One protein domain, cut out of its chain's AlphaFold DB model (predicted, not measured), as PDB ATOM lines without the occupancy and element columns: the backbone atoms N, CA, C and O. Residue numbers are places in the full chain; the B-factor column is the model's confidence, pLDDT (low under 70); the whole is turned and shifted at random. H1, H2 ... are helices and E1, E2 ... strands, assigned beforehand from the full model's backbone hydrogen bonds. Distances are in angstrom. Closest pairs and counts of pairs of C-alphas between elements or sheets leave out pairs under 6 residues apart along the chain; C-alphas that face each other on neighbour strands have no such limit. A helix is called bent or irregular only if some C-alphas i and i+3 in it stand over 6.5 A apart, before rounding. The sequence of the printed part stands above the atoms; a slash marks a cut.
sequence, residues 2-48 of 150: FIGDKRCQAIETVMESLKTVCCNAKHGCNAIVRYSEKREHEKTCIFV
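What this domain is: This is residues 2 to 48 of the 150 residues of the protein "RING-type E3 ubiquitin transferase" of Glycine max (UniProt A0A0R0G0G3). A small body of two short paired strands, E1 and E2, has the helix H3 packed on it, with the short helix H2 at one end and the helix H1 at the other; residues 2 to 11, of which 9 to 11 belong to H1, stick out from it. The 47 printed residues hold three named helices and two named strands in the order H1, E1, H2, E2, H3, and the two-stranded sheet is antiparallel. The class is mostly helix. The whole is loose, with a radius of gyration of the C-alphas of 13.1 A, and elongated, spanning 37 by 23 by 14 A.

Where its parts are: E1, residues 19 to 21, and E2, residues 32 to 34, are each 7.1 A long; C-alpha 19 is at (193.822, 162.345, 201.042). H3, residues 35 to 44, is 15.0 A long and ends with C-alpha 44 at (208.114, 166.170, 191.758). H2, residues 23 to 27, is 8.7 A long. H1, residues 9 to 17, is 12.5 A long and begins with C-alpha 9 at (180.935, 164.289, 189.089). H2 and H3 are irregular: C-alphas 23 and 26 are 7.4 A apart, and so are C-alphas 36 and 39.

How they stand to each other: E1 and E2 are antiparallel neighbours at 140 degrees, with N 20 and O 33 within hydrogen-bond range at 2.8 A. The closest C-alphas of E1 and H3, those of Lys 19 and Tyr 35, are 5.6 A apart. H2 and H3 are close but not clearly touching, nearest at the C-alphas of Cys 23 and Glu 42, 7.4 A. H1 and H3 touch only at their ends, nearest at the C-alphas of Glu 16 and Ser 36, 5.8 A, and run the same way at a steep tilt of 55 degrees. H1 and H2 are apart. Each O i to N i+4 pair of H1 is within hydrogen-bond range, against 4 of 6 in H3 and 0 of 1 in H2, where 1 of 2 O i to N i+3 pairs is.

The domain as a whole: The two C-alphas farthest apart, those of Phe 2 and Gly 28, are 39.7 A apart. The printed part has no cut, and its four links between elements are tight. Mean pLDDT of the printed part is 86.2; residues 2 to 6 are under 70.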
ATOM      1  N   PHE A   2     185.536 152.922 172.888       47.43
ATOM      2  CA  PHE A   2     186.454 153.712 173.711       47.43
ATOM      3  C   PHE A   2     186.041 153.568 175.180       47.43
ATOM      4  O   PHE A   2     184.953 153.981 175.573       47.43
ATOM      5  N   ILE A   3     186.886 152.920 175.978       51.76
ATOM      6  CA  ILE A   3     186.754 152.862 177.434       51.76
ATOM      7  C   ILE A   3     187.250 154.218 177.954       51.76
ATOM      8  O   ILE A   3     188.445 154.486 177.870       51.76
ATOM      9  N   GLY A   4     186.354 155.093 178.430       60.26
ATOM     10  CA  GLY A   4     186.777 156.345 179.078       60.26
ATOM     11  C   GLY A   4     185.793 157.517 179.137       60.26
ATOM     12  O   GLY A   4     186.093 158.482 179.827       60.26
ATOM     13  N   ASP A   5     184.631 157.470 178.478       62.60
ATOM     14  CA  ASP A   5     183.800 158.679 178.281       62.60
ATOM     15  C   ASP A   5     182.588 158.815 179.232       62.60
ATOM     16  O   ASP A   5     181.520 159.289 178.859       62.60
ATOM     17  N   LYS A   6     182.715 158.362 180.486       66.03
ATOM     18  CA  LYS A   6     181.703 158.611 181.531       66.03
ATOM     19  C   LYS A   6     182.347 159.304 182.725       66.03
ATOM     20  O   LYS A   6     182.841 158.643 183.635       66.03
ATOM     21  N   ARG A   7     182.328 160.639 182.722       74.91
ATOM     22  CA  ARG A   7     182.659 161.452 183.902       74.91
ATOM     23  C   ARG A   7     181.513 161.369 184.907       74.91
ATOM     24  O   ARG A   7     180.365 161.640 184.563       74.91
ATOM     25  N   CYS A   8     181.811 160.961 186.138       82.43
ATOM     26  CA  CYS A   8     180.853 160.952 187.239       82.43
ATOM     27  C   CYS A   8     181.284 162.004 188.255       82.43
ATOM     28  O   CYS A   8     182.198 161.769 189.042       82.43
ATOM     29  N   GLN A   9     180.596 163.144 188.247       82.06
ATOM     30  CA  GLN A   9     180.935 164.289 189.089       82.06
ATOM     31  C   GLN A   9     180.941 163.925 190.584       82.06
ATOM     32  O   GLN A   9     181.811 164.365 191.322       82.06
ATOM     33  N   ALA A  10     180.041 163.032 191.019       84.54
ATOM     34  CA  ALA A  10     180.021 162.530 192.392       84.54
ATOM     35  C   ALA A  10     181.309 161.769 192.765       84.54
ATOM     36  O   ALA A  10     181.843 161.973 193.853       84.54
ATOM     37  N   ILE A  11     181.832 160.923 191.868       82.67
ATOM     38  CA  ILE A  11     183.112 160.232 192.087       82.67
ATOM     39  C   ILE A  11     184.251 161.249 192.081       82.67
ATOM     40  O   ILE A  11     185.092 161.201 192.970       82.67
ATOM     41  N   GLU A  12     184.269 162.185 191.133       80.94
ATOM     42  CA  GLU A  12     185.297 163.233 191.059       80.94
ATOM     43  C   GLU A  12     185.366 164.046 192.365       80.94
ATOM     44  O   GLU A  12     186.439 164.149 192.953       80.94
ATOM     45  N   THR A  13     184.228 164.499 192.906       83.04
ATOM     46  CA  THR A  13     184.165 165.219 194.191       83.04
ATOM     47  C   THR A  13     184.640 164.370 195.372       83.04
ATOM     48  O   THR A  13     185.374 164.854 196.236       83.04
ATOM     49  N   VAL A  14     184.264 163.086 195.426       84.21
ATOM     50  CA  VAL A  14     184.789 162.173 196.454       84.21
ATOM     51  C   VAL A  14     186.310 162.076 196.333       84.21
ATOM     52  O   VAL A  14     187.007 162.260 197.328       84.21
ATOM     53  N   MET A  15     186.841 161.878 195.125       80.74
ATOM     54  CA  MET A  15     188.282 161.775 194.872       80.74
ATOM     55  C   MET A  15     189.043 163.062 195.226       80.74
ATOM     56  O   MET A  15     190.158 162.980 195.736       80.74
ATOM     57  N   GLU A  16     188.446 164.238 195.029       77.28
ATOM     58  CA  GLU A  16     189.013 165.527 195.453       77.28
ATOM     59  C   GLU A  16     189.107 165.670 196.982       77.28
ATOM     60  O   GLU A  16     190.023 166.321 197.494       77.28
ATOM     61  N   SER A  17     188.187 165.043 197.724       84.05
ATOM     62  CA  SER A  17     188.190 165.044 199.193       84.05
ATOM     63  C   SER A  17     189.157 164.020 199.801       84.05
ATOM     64  O   SER A  17     189.641 164.207 200.923       84.05
ATOM     65  N   LEU A  18     189.469 162.948 199.064       91.52
ATOM     66  CA  LEU A  18     190.347 161.885 199.539       91.52
ATOM     67  C   LEU A  18     191.791 162.376 199.635       91.52
ATOM     68  O   LEU A  18     192.369 162.902 198.684       91.52
ATOM     69  N   LYS A  19     192.399 162.133 200.794       94.03
ATOM     70  CA  LYS A  19     193.822 162.345 201.042       94.03
ATOM     71  C   LYS A  19     194.524 161.007 201.202       94.03
ATOM     72  O   LYS A  19     193.953 160.049 201.714       94.03
ATOM     73  N   THR A  20     195.774 160.943 200.775       93.75
ATOM     74  CA  THR A  20     196.599 159.742 200.860       93.75
ATOM     75  C   THR A  20     198.037 160.115 201.187       93.75
ATOM     76  O   THR A  20     198.474 161.237 200.936       93.75
ATOM     77  N   VAL A  21     198.771 159.184 201.784       95.37
ATOM     78  CA  VAL A  21     200.201 159.356 202.040       95.37
ATOM     79  C   VAL A  21     200.984 159.194 200.739       95.37
ATOM     80  O   VAL A  21     200.614 158.396 199.873       95.37
ATOM     81  N   CYS A  22     202.074 159.943 200.593       95.28
ATOM     82  CA  CYS A  22     202.986 159.768 199.468       95.28
ATOM     83  C   CYS A  22     203.545 158.333 199.424       95.28
ATOM     84  O   CYS A  22     203.944 157.774 200.448       95.28
ATOM     85  N   CYS A  23     203.648 157.738 198.231       93.21
ATOM     86  CA  CYS A  23     204.247 156.409 198.065       93.21
ATOM     87  C   CYS A  23     205.742 156.367 198.444       93.21
ATOM     88  O   CYS A  23     206.263 155.310 198.806       93.21
ATOM     89  N   ASN A  24     206.411 157.525 198.439       93.29
ATOM     90  CA  ASN A  24     207.800 157.698 198.859       93.29
ATOM     91  C   ASN A  24     207.949 157.907 200.378       93.29
ATOM     92  O   ASN A  24     209.023 158.295 200.837       93.29
ATOM     93  N   ALA A  25     206.915 157.640 201.186       92.82
ATOM     94  CA  ALA A  25     207.004 157.724 202.648       92.82
ATOM     95  C   ALA A  25     208.121 156.847 203.227       92.82
ATOM     96  O   ALA A  25     208.881 157.293 204.083       92.82
ATOM     97  N   LYS A  26     208.324 155.649 202.664       90.02
ATOM     98  CA  LYS A  26     209.449 154.758 203.008       90.02
ATOM     99  C   LYS A  26     210.840 155.349 202.716       90.02
ATOM    100  O   LYS A  26     211.830 154.825 203.208       90.02
ATOM    101  N   HIS A  27     210.913 156.410 201.912       89.12
ATOM    102  CA  HIS A  27     212.142 157.121 201.558       89.12
ATOM    103  C   HIS A  27     212.261 158.487 202.253       89.12
ATOM    104  O   HIS A  27     213.218 159.206 201.983       89.12
ATOM    105  N   GLY A  28     211.321 158.841 203.142       91.52
ATOM    106  CA  GLY A  28     211.355 160.069 203.947       91.52
ATOM    107  C   GLY A  28     210.248 161.083 203.643       91.52
ATOM    108  O   GLY A  28     210.175 162.119 204.304       91.52
ATOM    109  N   CYS A  29     209.359 160.818 202.677       94.24
ATOM    110  CA  CYS A  29     208.284 161.757 202.361       94.24
ATOM    111  C   CYS A  29     207.112 161.675 203.351       94.24
ATOM    112  O   CYS A  29     206.274 160.783 203.265       94.24
ATOM    113  N   ASN A  30     206.975 162.674 204.221       95.04
ATOM    114  CA  ASN A  30     205.855 162.761 205.170       95.04
ATOM    115  C   ASN A  30     204.618 163.489 204.604       95.04
ATOM    116  O   ASN A  30     203.740 163.905 205.358       95.04
ATOM    117  N   ALA A  31     204.552 163.695 203.285       95.32
ATOM    118  CA  ALA A  31     203.462 164.434 202.662       95.32
ATOM    119  C   ALA A  31     202.157 163.623 202.654       95.32
ATOM    120  O   ALA A  31     202.122 162.456 202.252       95.32
ATOM    121  N   ILE A  32     201.072 164.293 203.040       95.53
ATOM    122  CA  ILE A  32     199.698 163.843 202.827       95.53
ATOM    123  C   ILE A  32     199.136 164.684 201.683       95.53
ATOM    124  O   ILE A  32     199.011 165.900 201.813       95.53
ATOM    125  N   VAL A  33     198.805 164.040 200.570       94.39
ATOM    126  CA  VAL A  33     198.403 164.691 199.315       94.39
ATOM    127  C   VAL A  33     196.960 164.356 198.973       94.39
ATOM    128  O   VAL A  33     196.480 163.272 199.318       94.39
ATOM    129  N   ARG A  34     196.248 165.265 198.295       92.42
ATOM    130  CA  ARG A  34     194.944 164.911 197.722       92.42
ATOM    131  C   ARG A  34     195.137 163.845 196.658       92.42
ATOM    132  O   ARG A  34     196.146 163.841 195.954       92.42
ATOM    133  N   TYR A  35     194.164 162.957 196.503       90.31
ATOM    134  CA  TYR A  35     194.259 161.906 195.497       90.31
ATOM    135  C   TYR A  35     194.420 162.491 194.083       90.31
ATOM    136  O   TYR A  35     195.231 161.992 193.306       90.31
ATOM    137  N   SER A  36     193.714 163.585 193.777       89.37
ATOM    138  CA  SER A  36     193.828 164.319 192.507       89.37
ATOM    139  C   SER A  36     195.230 164.890 192.242       89.37
ATOM    140  O   SER A  36     195.656 164.963 191.093       89.37
ATOM    141  N   GLU A  37     195.974 165.242 193.294       91.71
ATOM    142  CA  GLU A  37     197.320 165.832 193.227       91.71
ATOM    143  C   GLU A  37     198.433 164.772 193.329       91.71
ATOM    144  O   GLU A  37     199.598 165.057 193.044       91.71
ATOM    145  N   LYS A  38     198.090 163.533 193.712       92.44
ATOM    146  CA  LYS A  38     199.043 162.455 194.017       92.44
ATOM    147  C   LYS A  38     200.075 162.249 192.913       92.44
ATOM    148  O   LYS A  38     201.267 162.216 193.194       92.44
ATOM    149  N   ARG A  39     199.625 162.129 191.662       91.16
ATOM    150  CA  ARG A  39     200.510 161.850 190.521       91.16
ATOM    151  C   ARG A  39     201.520 162.971 190.293       91.16
ATOM    152  O   ARG A  39     202.663 162.695 189.944       91.16
ATOM    153  N   GLU A  40     201.096 164.218 190.462       92.26
ATOM    154  CA  GLU A  40     201.972 165.372 190.270       92.26
ATOM    155  C   GLU A  40     202.989 165.483 191.404       92.26
ATOM    156  O   GLU A  40     204.181 165.674 191.163       92.26
ATOM    157  N   HIS A  41     202.543 165.240 192.638       94.55
ATOM    158  CA  HIS A  41     203.447 165.121 193.771       94.55
ATOM    159  C   HIS A  41     204.485 164.015 193.555       94.55
ATOM    160  O   HIS A  41     205.665 164.245 193.772       94.55
ATOM    161  N   GLU A  42     204.083 162.820 193.120       91.47
ATOM    162  CA  GLU A  42     204.997 161.683 192.944       91.47
ATOM    163  C   GLU A  42     206.108 161.957 191.919       91.47
ATOM    164  O   GLU A  42     207.244 161.550 192.157       91.47
ATOM    165  N   LYS A  43     205.815 162.688 190.834       88.91
ATOM    166  CA  LYS A  43     206.817 163.117 189.840       88.91
ATOM    167  C   LYS A  43     207.821 164.127 190.396       88.91
ATOM    168  O   LYS A  43     209.005 164.093 190.074       88.91
ATOM    169  N   THR A  44     207.336 165.039 191.232       92.23
ATOM    170  CA  THR A  44     208.114 166.170 191.758       92.23
ATOM    171  C   THR A  44     208.718 165.896 193.139       92.23
ATOM    172  O   THR A  44     209.512 166.696 193.644       92.23
ATOM    173  N   CYS A  45     208.380 164.759 193.753       92.82
ATOM    174  CA  CYS A  45     208.797 164.375 195.093       92.82
ATOM    175  C   CYS A  45     210.315 164.184 195.163       92.82
ATOM    176  O   CYS A  45     210.862 163.260 194.570       92.82
ATOM    177  N   ILE A  46     210.991 164.981 195.991       90.94
ATOM    178  CA  ILE A  46     212.444 164.873 196.220       90.94
ATOM    179  C   ILE A  46     212.876 163.563 196.903       90.94
ATOM    180  O   ILE A  46     214.057 163.257 196.998       90.94
ATOM    181  N   PHE A  47     211.923 162.784 197.413       92.39
ATOM    182  CA  PHE A  47     212.185 161.474 198.007       92.39
ATOM    183  C   PHE A  47     211.975 160.331 197.013       92.39
ATOM    184  O   PHE A  47     211.990 159.167 197.411       92.39
ATOM    185  N   VAL A  48     211.758 160.648 195.734       90.71
ATOM    186  CA  VAL A  48     211.699 159.643 194.677       90.71
ATOM    187  C   VAL A  48     212.990 158.814 194.677       90.71
ATOM    188  O   VAL A  48     214.087 159.379 194.760       90.71
TER     189      VAL A  48